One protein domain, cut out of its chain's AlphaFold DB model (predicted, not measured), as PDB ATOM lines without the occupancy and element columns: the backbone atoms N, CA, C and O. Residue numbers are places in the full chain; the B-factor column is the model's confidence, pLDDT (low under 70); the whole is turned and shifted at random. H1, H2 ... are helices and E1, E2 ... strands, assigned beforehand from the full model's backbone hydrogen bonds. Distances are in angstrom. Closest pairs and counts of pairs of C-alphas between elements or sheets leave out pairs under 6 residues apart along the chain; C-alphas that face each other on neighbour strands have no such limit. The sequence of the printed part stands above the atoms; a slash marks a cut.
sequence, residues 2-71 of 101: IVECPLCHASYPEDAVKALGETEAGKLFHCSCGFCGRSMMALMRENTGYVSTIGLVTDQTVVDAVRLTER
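This is residues 2 to 71 of the 101 residues of an uncharacterized protein of Candidatus Uhrbacteria bacterium (UniProt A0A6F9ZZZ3). Picture one strongly twisted sheet of four strands that follow each other as hairpins, with the short helix H1 packed over its E1 and E2 part near the end of the printed part. The sheet runs between H1 and the unnamed opening stretch, residues 2 to 13, which loops on the side away from the helix. The printed part has 70 residues, with four named strands and then one named helix, E1 E2 E3 E4 H1; the sheet's order is E1 - E2 - E3 - E4, antiparallel throughout. The class is mostly strand, and the whole is compact, with a radius of gyration of the C-alphas of 11.9 A and spans of 34 by 30 by 18 A.

Start at C-alpha 2, at (-40.496, 24.427, -9.693); residues 2 to 16 hold no named element. Find C-alpha 17 at (-46.208, 27.193, -14.996), where E1 begins; it runs to residue 23, 17.2 A. E2, residues 26 to 32, comes back over 19.8 A. E3, residues 39 to 47, covers 25.6 A, and E4, residues 50 to 58, covers 25.8 A, ending at C-alpha 58 at (-39.315, 39.373, -13.765). H1, residues 62 to 69, measures 10.6 A and ends at C-alpha 69 at (-37.950, 34.372, -26.456).

Begin with the sheet, a meander, each strand the antiparallel neighbour of the one before, with E1 and E4 as edge strands. In the hairpin E1 and E2, at 156 degrees, look for N 18 and O 30, 2.8 A apart and within hydrogen-bond range. In the hairpin E2 and E3, at 155 degrees, N 29 and O 42 are within range at 2.8 A. In the hairpin E3 and E4, at 162 degrees, find N 41 and O 56 within range at 2.8 A. E1 and E4 are apart. H1 is on the sheet at a height of 8.5 A, over E2 and only just not over E3, on which 2 of its C-alphas fall. It runs along the strands, at 25 degrees to E2 on the local plane. Its closest C-alphas to E1 are those of Leu 20 and Val 66, 6.4 A, and to E2 those of His 30 and Val 62, 6.4 A. H1 and E3 are near each other, with 6 pairs of C-alphas within 10 A. In H1 every O i to N i+4 pair is within hydrogen-bond range.

The two C-alphas farthest apart, those of Gly 37 and Thr 48, are 34.8 A from each other. The printed part has no cut. No link is long: E2 to E3 is short, with 6 residues, and the other three are tight. The mean pLDDT of the printed part is 91.8, and no printed residue is under 70.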
ATOM      1  N   ILE A   2     -40.101  23.102 -10.185       78.62
ATOM      2  CA  ILE A   2     -40.496  24.427  -9.693       78.62
ATOM      3  C   ILE A   2     -41.916  24.290  -9.162       78.62
ATOM      4  O   ILE A   2     -42.840  24.092  -9.943       78.62
ATOM      5  N   VAL A   3     -42.061  24.303  -7.841       86.19
ATOM      6  CA  VAL A   3     -43.336  23.998  -7.167       86.19
ATOM      7  C   VAL A   3     -43.886  25.176  -6.369       86.19
ATOM      8  O   VAL A   3     -45.080  25.219  -6.090       86.19
ATOM      9  N   GLU A   4     -43.047  26.160  -6.041       92.75
ATOM     10  CA  GLU A   4     -43.431  27.330  -5.256       92.75
ATOM     11  C   GLU A   4     -42.762  28.612  -5.752       92.75
ATOM     12  O   GLU A   4     -41.693  28.595  -6.369       92.75
ATOM     13  N   CYS A   5     -43.404  29.739  -5.455       93.44
ATOM     14  CA  CYS A   5     -42.870  31.059  -5.728       93.44
ATOM     15  C   CYS A   5     -41.674  31.360  -4.809       93.44
ATOM     16  O   CYS A   5     -41.847  31.368  -3.592       93.44
ATOM     17  N   PRO A   6     -40.499  31.745  -5.340       91.62
ATOM     18  CA  PRO A   6     -39.295  31.978  -4.535       91.62
ATOM     19  C   PRO A   6     -39.369  33.243  -3.666       91.62
ATOM     20  O   PRO A   6     -38.430  33.542  -2.938       91.62
ATOM     21  N   LEU A   7     -40.446  34.025  -3.785       93.12
ATOM     22  CA  LEU A   7     -40.610  35.301  -3.087       93.12
ATOM     23  C   LEU A   7     -41.631  35.239  -1.958       93.12
ATOM     24  O   LEU A   7     -41.478  35.935  -0.962       93.12
ATOM     25  N   CYS A   8     -42.695  34.457  -2.131       95.19
ATOM     26  CA  CYS A   8     -43.771  34.356  -1.143       95.19
ATOM     27  C   CYS A   8     -44.085  32.917  -0.722       95.19
ATOM     28  O   CYS A   8     -44.960  32.725   0.112       95.19
ATOM     29  N   HIS A   9     -43.402  31.926  -1.304       95.12
ATOM     30  CA  HIS A   9     -43.547  30.492  -1.022       95.12
ATOM     31  C   HIS A   9     -44.946  29.908  -1.266       95.12
ATOM     32  O   HIS A   9     -45.214  28.759  -0.932       95.12
ATOM     33  N   ALA A  10     -45.848  30.664  -1.899       95.00
ATOM     34  CA  ALA A  10     -47.107  30.117  -2.382       95.00
ATOM     35  C   ALA A  10     -46.835  29.067  -3.468       95.00
ATOM     36  O   ALA A  10     -46.021  29.296  -4.371       95.00
ATOM     37  N   SER A  11     -47.532  27.935  -3.396       94.50
ATOM     38  CA  SER A  11     -47.441  26.884  -4.407       94.50
ATOM     39  C   SER A  11     -47.973  27.367  -5.755       94.50
ATOM     40  O   SER A  11     -48.975  28.083  -5.818       94.50
ATOM     41  N   TYR A  12     -47.313  26.960  -6.836       91.62
ATOM     42  CA  TYR A  12     -47.818  27.206  -8.180       91.62
ATOM     43  C   TYR A  12     -48.880  26.157  -8.542       91.62
ATOM     44  O   TYR A  12     -48.595  24.963  -8.436       91.62
ATOM     45  N   PRO A  13     -50.086  26.560  -8.986       89.56
ATOM     46  CA  PRO A  13     -50.980  25.635  -9.675       89.56
ATOM     47  C   PRO A  13     -50.383  25.238 -11.038       89.56
ATOM     48  O   PRO A  13     -49.531  25.943 -11.579       89.56
ATOM     49  N   GLU A  14     -50.808  24.104 -11.605       83.94
ATOM     50  CA  GLU A  14     -50.229  23.575 -12.856       83.94
ATOM     51  C   GLU A  14     -50.316  24.562 -14.029       83.94
ATOM     52  O   GLU A  14     -49.408  24.653 -14.851       83.94
ATOM     53  N   ASP A  15     -51.393  25.342 -14.106       88.56
ATOM     54  CA  ASP A  15     -51.622  26.312 -15.172       88.56
ATOM     55  C   ASP A  15     -50.774  27.585 -15.041       88.56
ATOM     56  O   ASP A  15     -50.585  28.281 -16.044       88.56
ATOM     57  N   ALA A  16     -50.225  27.854 -13.854       91.31
ATOM     58  CA  ALA A  16     -49.337  28.979 -13.583       91.31
ATOM     59  C   ALA A  16     -47.899  28.759 -14.069       91.31
ATOM     60  O   ALA A  16     -47.132  29.722 -14.095       91.31
ATOM     61  N   VAL A  17     -47.530  27.532 -14.454       93.62
ATOM     62  CA  VAL A  17     -46.208  27.193 -14.996       93.62
ATOM     63  C   VAL A  17     -46.350  26.845 -16.476       93.62
ATOM     64  O   VAL A  17     -46.955  25.843 -16.850       93.62
ATOM     65  N   LYS A  18     -45.787  27.678 -17.348       93.81
ATOM     66  CA  LYS A  18     -45.839  27.511 -18.803       93.81
ATOM     67  C   LYS A  18     -44.455  27.192 -19.343       93.81
ATOM     68  O   LYS A  18     -43.524  27.962 -19.139       93.81
ATOM     69  N   ALA A  19     -44.316  26.075 -20.051       93.19
ATOM     70  CA  ALA A  19     -43.115  25.807 -20.833       93.19
ATOM     71  C   ALA A  19     -43.063  26.779 -22.021       93.19
ATOM     72  O   ALA A  19     -44.028  26.875 -22.776       93.19
ATOM     73  N   LEU A  20     -41.953  27.499 -22.165       93.00
ATOM     74  CA  LEU A  20     -41.711  28.410 -23.288       93.00
ATOM     75  C   LEU A  20     -40.961  27.718 -24.431       93.00
ATOM     76  O   LEU A  20     -41.045  28.152 -25.573       93.00
ATOM     77  N   GLY A  21     -40.245  26.631 -24.131       90.56
ATOM     78  CA  GLY A  21     -39.540  25.830 -25.123       90.56
ATOM     79  C   GLY A  21     -38.269  25.192 -24.580       90.56
ATOM     80  O   GLY A  21     -37.953  25.276 -23.388       90.56
ATOM     81  N   GLU A  22     -37.538  24.555 -25.485       90.62
ATOM     82  CA  GLU A  22     -36.214  23.997 -25.237       90.62
ATOM     83  C   GLU A  22     -35.160  24.820 -25.968       90.62
ATOM     84  O   GLU A  22     -35.336  25.234 -27.111       90.62
ATOM     85  N   THR A  23     -34.051  25.058 -25.284       84.50
ATOM     86  CA  THR A  23     -32.867  25.722 -25.828       84.50
ATOM     87  C   THR A  23     -31.683  24.767 -25.711       84.50
ATOM     88  O   THR A  23     -31.735  23.805 -24.940       84.50
ATOM     89  N   GLU A  24     -30.554  25.077 -26.354       85.94
ATOM     90  CA  GLU A  24     -29.276  24.427 -26.010       85.94
ATOM     91  C   GLU A  24     -28.968  24.544 -24.513       85.94
ATOM     92  O   GLU A  24     -28.211  23.745 -23.958       85.94
ATOM     93  N   ALA A  25     -29.565  25.545 -23.852       86.69
ATOM     94  CA  ALA A  25     -29.416  25.802 -22.445       86.69
ATOM     95  C   ALA A  25     -30.310  24.958 -21.515       86.69
ATOM     96  O   ALA A  25     -30.158  25.032 -20.299       86.69
ATOM     97  N   GLY A  26     -31.209  24.135 -22.052       92.62
ATOM     98  CA  GLY A  26     -32.202  23.380 -21.288       92.62
ATOM     99  C   GLY A  26     -33.630  23.889 -21.502       92.62
ATOM    100  O   GLY A  26     -33.899  24.670 -22.420       92.62
ATOM    101  N   LYS A  27     -34.553  23.424 -20.655       93.88
ATOM    102  CA  LYS A  27     -35.990  23.731 -20.729       93.88
ATOM    103  C   LYS A  27     -36.287  25.056 -20.039       93.88
ATOM    104  O   LYS A  27     -35.903  25.243 -18.884       93.88
ATOM    105  N   LEU A  28     -36.987  25.953 -20.721       94.06
ATOM    106  CA  LEU A  28     -37.340  27.270 -20.204       94.06
ATOM    107  C   LEU A  28     -38.819  27.325 -19.818       94.06
ATOM    108  O   LEU A  28     -39.688  26.904 -20.583       94.06
ATOM    109  N   PHE A  29     -39.103  27.882 -18.646       94.19
ATOM    110  CA  PHE A  29     -40.451  28.021 -18.105       94.19
ATOM    111  C   PHE A  29     -40.731  29.461 -17.680       94.19
ATOM    112  O   PHE A  29     -39.845  30.143 -17.169       94.19
ATOM    113  N   HIS A  30     -41.979  29.896 -17.832       95.81
ATOM    114  CA  HIS A  30     -42.535  31.090 -17.201       95.81
ATOM    115  C   HIS A  30     -43.480  30.672 -16.076       95.81
ATOM    116  O   HIS A  30     -44.328  29.805 -16.273       95.81
ATOM    117  N   CYS A  31     -43.325  31.269 -14.900       95.44
ATOM    118  CA  CYS A  31     -44.122  30.981 -13.715       95.44
ATOM    119  C   CYS A  31     -44.812  32.263 -13.244       95.44
ATOM    120  O   CYS A  31     -44.130  33.234 -12.917       95.44
ATOM    121  N   SER A  32     -46.143  32.263 -13.153       95.50
ATOM    122  CA  SER A  32     -46.941  33.416 -12.708       95.50
ATOM    123  C   SER A  32     -47.540  33.169 -11.324       95.50
ATOM    124  O   SER A  32     -48.359  32.271 -11.148       95.50
ATOM    125  N   CYS A  33     -47.156  33.942 -10.305       94.62
ATOM    126  CA  CYS A  33     -47.700  33.745  -8.960       94.62
ATOM    127  C   CYS A  33     -49.023  34.495  -8.785       94.62
ATOM    128  O   CYS A  33     -49.030  35.717  -8.657       94.62
ATOM    129  N   GLY A  34     -50.135  33.764  -8.683       92.62
ATOM    130  CA  GLY A  34     -51.453  34.357  -8.423       92.62
ATOM    131  C   GLY A  34     -51.603  35.005  -7.038       92.62
ATOM    132  O   GLY A  34     -52.518  35.796  -6.844       92.62
ATOM    133  N   PHE A  35     -50.716  34.700  -6.081       95.31
ATOM    134  CA  PHE A  35     -50.784  35.254  -4.725       95.31
ATOM    135  C   PHE A  35     -50.119  36.632  -4.608       95.31
ATOM    136  O   PHE A  35     -50.728  37.568  -4.103       95.31
ATOM    137  N   CYS A  36     -48.872  36.771  -5.073       94.50
ATOM    138  CA  CYS A  36     -48.123  38.031  -4.974       94.50
ATOM    139  C   CYS A  36     -48.037  38.814  -6.295       94.50
ATOM    140  O   CYS A  36     -47.447  39.893  -6.318       94.50
ATOM    141  N   GLY A  37     -48.583  38.269  -7.388       93.56
ATOM    142  CA  GLY A  37     -48.627  38.905  -8.707       93.56
ATOM    143  C   GLY A  37     -47.290  38.952  -9.451       93.56
ATOM    144  O   GLY A  37     -47.188  39.627 -10.468       93.56
ATOM    145  N   ARG A  38     -46.248  38.277  -8.949       93.69
ATOM    146  CA  ARG A  38     -44.901  38.315  -9.536       93.69
ATOM    147  C   ARG A  38     -44.662  37.154 -10.488       93.69
ATOM    148  O   ARG A  38     -45.139  36.041 -10.245       93.69
ATOM    149  N   SER A  39     -43.845  37.406 -11.504       95.62
ATOM    150  CA  SER A  39     -43.437  36.405 -12.482       95.62
ATOM    151  C   SER A  39     -41.996  35.951 -12.260       95.62
ATOM    152  O   SER A  39     -41.162  36.657 -11.685       95.62
ATOM    153  N   MET A  40     -41.691  34.746 -12.720       95.12
ATOM    154  CA  MET A  40     -40.342  34.197 -12.734       95.12
ATOM    155  C   MET A  40     -40.112  33.430 -14.035       95.12
ATOM    156  O   MET A  40     -40.957  32.641 -14.447       95.12
ATOM    157  N   MET A  41     -38.961  33.637 -14.664       94.44
ATOM    158  CA  MET A  41     -38.437  32.732 -15.679       94.44
ATOM    159  C   MET A  41     -37.539  31.698 -15.019       94.44
ATOM    160  O   MET A  41     -36.744  32.040 -14.144       94.44
ATOM    161  N   ALA A  42     -37.617  30.450 -15.458       94.00
ATOM    162  CA  ALA A  42     -36.782  29.388 -14.932       94.00
ATOM    163  C   ALA A  42     -36.186  28.542 -16.047       94.00
ATOM    164  O   ALA A  42     -36.908  27.952 -16.849       94.00
ATOM    165  N   LEU A  43     -34.862  28.455 -16.060       93.81
ATOM    166  CA  LEU A  43     -34.110  27.579 -16.941       93.81
ATOM    167  C   LEU A  43     -33.741  26.309 -16.179       93.81
ATOM    168  O   LEU A  43     -32.954  26.349 -15.231       93.81
ATOM    169  N   MET A  44     -34.305  25.184 -16.599       93.25
ATOM    170  CA  MET A  44     -34.042  23.869 -16.037       93.25
ATOM    171  C   MET A  44     -33.047  23.106 -16.909       93.25
ATOM    172  O   MET A  44     -33.281  22.868 -18.095       93.25
ATOM    173  N   ARG A  45     -31.946  22.691 -16.288       93.00
ATOM    174  CA  ARG A  45     -30.888  21.878 -16.884       93.00
ATOM    175  C   ARG A  45     -30.921  20.497 -16.250       93.00
ATOM    176  O   ARG A  45     -30.774  20.363 -15.036       93.00
ATOM    177  N   GLU A  46     -31.082  19.477 -17.075       89.62
ATOM    178  CA  GLU A  46     -30.907  18.088 -16.666       89.62
ATOM    179  C   GLU A  46     -29.474  17.671 -17.019       89.62
ATOM    180  O   GLU A  46     -29.083  17.694 -18.184       89.62
ATOM    181  N   ASN A  47     -28.679  17.330 -16.007       86.00
ATOM    182  CA  ASN A  47     -27.334  16.781 -16.156       86.00
ATOM    183  C   ASN A  47     -27.324  15.332 -15.655       86.00
ATOM    184  O   ASN A  47     -28.244  14.887 -14.965       86.00
ATOM    185  N   THR A  48     -26.264  14.579 -15.956       89.12
ATOM    186  CA  THR A  48     -26.151  13.186 -15.505       89.12
ATOM    187  C   THR A  48     -26.185  13.108 -13.977       89.12
ATOM    188  O   THR A  48     -25.226  13.473 -13.301       89.12
ATOM    189  N   GLY A  49     -27.306  12.622 -13.438       87.75
ATOM    190  CA  GLY A  49     -27.510  12.402 -12.006       87.75
ATOM    191  C   GLY A  49     -28.047  13.596 -11.207       87.75
ATOM    192  O   GLY A  49     -28.291  13.424 -10.015       87.75
ATOM    193  N   TYR A  50     -28.267  14.775 -11.806       87.81
ATOM    194  CA  TYR A  50     -28.865  15.914 -11.097       87.81
ATOM    195  C   TYR A  50     -29.607  16.888 -12.019       87.81
ATOM    196  O   TYR A  50     -29.282  17.046 -13.193       87.81
ATOM    197  N   VAL A  51     -30.587  17.591 -11.449       89.69
ATOM    198  CA  VAL A  51     -31.312  18.680 -12.113       89.69
ATOM    199  C   VAL A  51     -30.937  19.987 -11.435       89.69
ATOM    200  O   VAL A  51     -31.075  20.109 -10.218       89.69
ATOM    201  N   SER A  52     -30.478  20.966 -12.209       90.75
ATOM    202  CA  SER A  52     -30.272  22.332 -11.732       90.75
ATOM    203  C   SER A  52     -31.309  23.272 -12.337       90.75
ATOM    204  O   SER A  52     -31.894  23.020 -13.394       90.75
ATOM    205  N   THR A  53     -31.608  24.355 -11.628       90.06
ATOM    206  CA  THR A  53     -32.549  25.374 -12.095       90.06
ATOM    207  C   THR A  53     -31.982  26.746 -11.786       90.06
ATOM    208  O   THR A  53     -31.590  27.010 -10.653       90.06
ATOM    209  N   ILE A  54     -31.940  27.607 -12.798       92.25
ATOM    210  CA  ILE A  54     -31.613  29.025 -12.651       92.25
ATOM    211  C   ILE A  54     -32.915  29.797 -12.812       92.25
ATOM    212  O   ILE A  54     -33.580  29.677 -13.838       92.25
ATOM    213  N   GLY A  55     -33.285  30.555 -11.783       91.19
ATOM    214  CA  GLY A  55     -34.485  31.383 -11.771       91.19
ATOM    215  C   GLY A  55     -34.152  32.866 -11.895       91.19
ATOM    216  O   GLY A  55     -33.197  33.341 -11.284       91.19
ATOM    217  N   LEU A  56     -34.974  33.598 -12.641       92.81
ATOM    218  CA  LEU A  56     -34.946  35.052 -12.750       92.81
ATOM    219  C   LEU A  56     -36.339  35.600 -12.445       92.81
ATOM    220  O   LEU A  56     -37.294  35.321 -13.165       92.81
ATOM    221  N   VAL A  57     -36.458  36.398 -11.388       94.31
ATOM    222  CA  VAL A  57     -37.690  37.149 -11.116       94.31
ATOM    223  C   VAL A  57     -37.827  38.256 -12.152       94.31
ATOM    224  O   VAL A  57     -36.867  38.972 -12.425       94.31
ATOM    225  N   THR A  58     -39.022  38.404 -12.710       93.31
ATOM    226  CA  THR A  58     -39.315  39.373 -13.765       93.31
ATOM    227  C   THR A  58     -40.733  39.922 -13.616       93.31
ATOM    228  O   THR A  58     -41.577  39.347 -12.929       93.31
ATOM    229  N   ASP A  59     -40.987  41.058 -14.246       92.31
ATOM    230  CA  ASP A  59     -42.302  41.659 -14.447       92.31
ATOM    231  C   ASP A  59     -42.975  41.194 -15.751       92.31
ATOM    232  O   ASP A  59     -44.132  41.531 -15.995       92.31
ATOM    233  N   GLN A  60     -42.292  40.385 -16.570       93.19
ATOM    234  CA  GLN A  60     -42.843  39.878 -17.823       93.19
ATOM    235  C   GLN A  60     -44.133  39.092 -17.590       93.19
ATOM    236  O   GLN A  60     -44.187  38.147 -16.788       93.19
ATOM    237  N   THR A  61     -45.162  39.426 -18.365       93.88
ATOM    238  CA  THR A  61     -46.317  38.548 -18.546       93.88
ATOM    239  C   THR A  61     -45.908  37.312 -19.351       93.88
ATOM    240  O   THR A  61     -44.866  37.300 -20.009       93.88
ATOM    241  N   VAL A  62     -46.731  36.261 -19.350       92.75
ATOM    242  CA  VAL A  62     -46.474  35.092 -20.211       92.75
ATOM    243  C   VAL A  62     -46.410  35.481 -21.694       92.75
ATOM    244  O   VAL A  62     -45.600  34.940 -22.440       92.75
ATOM    245  N   VAL A  63     -47.222  36.457 -22.115       93.62
ATOM    246  CA  VAL A  63     -47.251  36.953 -23.498       93.62
ATOM    247  C   VAL A  63     -45.942  37.662 -23.839       93.62
ATOM    248  O   VAL A  63     -45.375  37.424 -24.905       93.62
ATOM    249  N   ASP A  64     -45.425  38.485 -22.923       94.12
ATOM    250  CA  ASP A  64     -44.119  39.121 -23.092       94.12
ATOM    251  C   ASP A  64     -42.993  38.101 -23.140       94.12
ATOM    252  O   ASP A  64     -42.116  38.215 -23.991       94.12
ATOM    253  N   ALA A  65     -43.031  37.094 -22.267       93.25
ATOM    254  CA  ALA A  65     -42.009  36.061 -22.219       93.25
ATOM    255  C   ALA A  65     -41.933  35.290 -23.545       93.25
ATOM    256  O   ALA A  65     -40.844  35.166 -24.098       93.25
ATOM    257  N   VAL A  66     -43.076  34.869 -24.104       92.81
ATOM    258  CA  VAL A  66     -43.142  34.222 -25.431       92.81
ATOM    259  C   VAL A  66     -42.579  35.145 -26.517       92.81
ATOM    260  O   VAL A  66     -41.660  34.769 -27.244       92.81
ATOM    261  N   ARG A  67     -43.060  36.392 -26.581       92.94
ATOM    262  CA  ARG A  67     -42.614  37.377 -27.579       92.94
ATOM    263  C   ARG A  67     -41.111  37.659 -27.501       92.94
ATOM    264  O   ARG A  67     -40.474  37.891 -28.524       92.94
ATOM    265  N   LEU A  68     -40.546  37.718 -26.297       90.31
ATOM    266  CA  LEU A  68     -39.133  38.028 -26.083       90.31
ATOM    267  C   LEU A  68     -38.231  36.814 -26.321       90.31
ATOM    268  O   LEU A  68     -37.112  37.008 -26.783       90.31
ATOM    269  N   THR A  69     -38.707  35.585 -26.095       87.38
ATOM    270  CA  THR A  69     -37.950  34.372 -26.456       87.38
ATOM    271  C   THR A  69     -37.769  34.197 -27.963       87.38
ATOM    272  O   THR A  69     -36.809  33.565 -28.389       87.38
ATOM    273  N   GLU A  70     -38.650  34.785 -28.772       87.50
ATOM    274  CA  GLU A  70     -38.546  34.781 -30.236       87.50
ATOM    275  C   GLU A  70     -37.619  35.883 -30.779       87.50
ATOM    276  O   GLU A  70     -37.337  35.929 -31.978       87.50
ATOM    277  N   ARG A  71     -37.141  36.791 -29.918       90.50
ATOM    278  CA  ARG A  71     -36.248  37.882 -30.317       90.50
ATOM    279  C   ARG A  71     -34.777  37.500 -30.153       90.50
ATOM    280  O   ARG A  71     -34.433  36.748 -29.242       90.50
TER     281      ARG A  71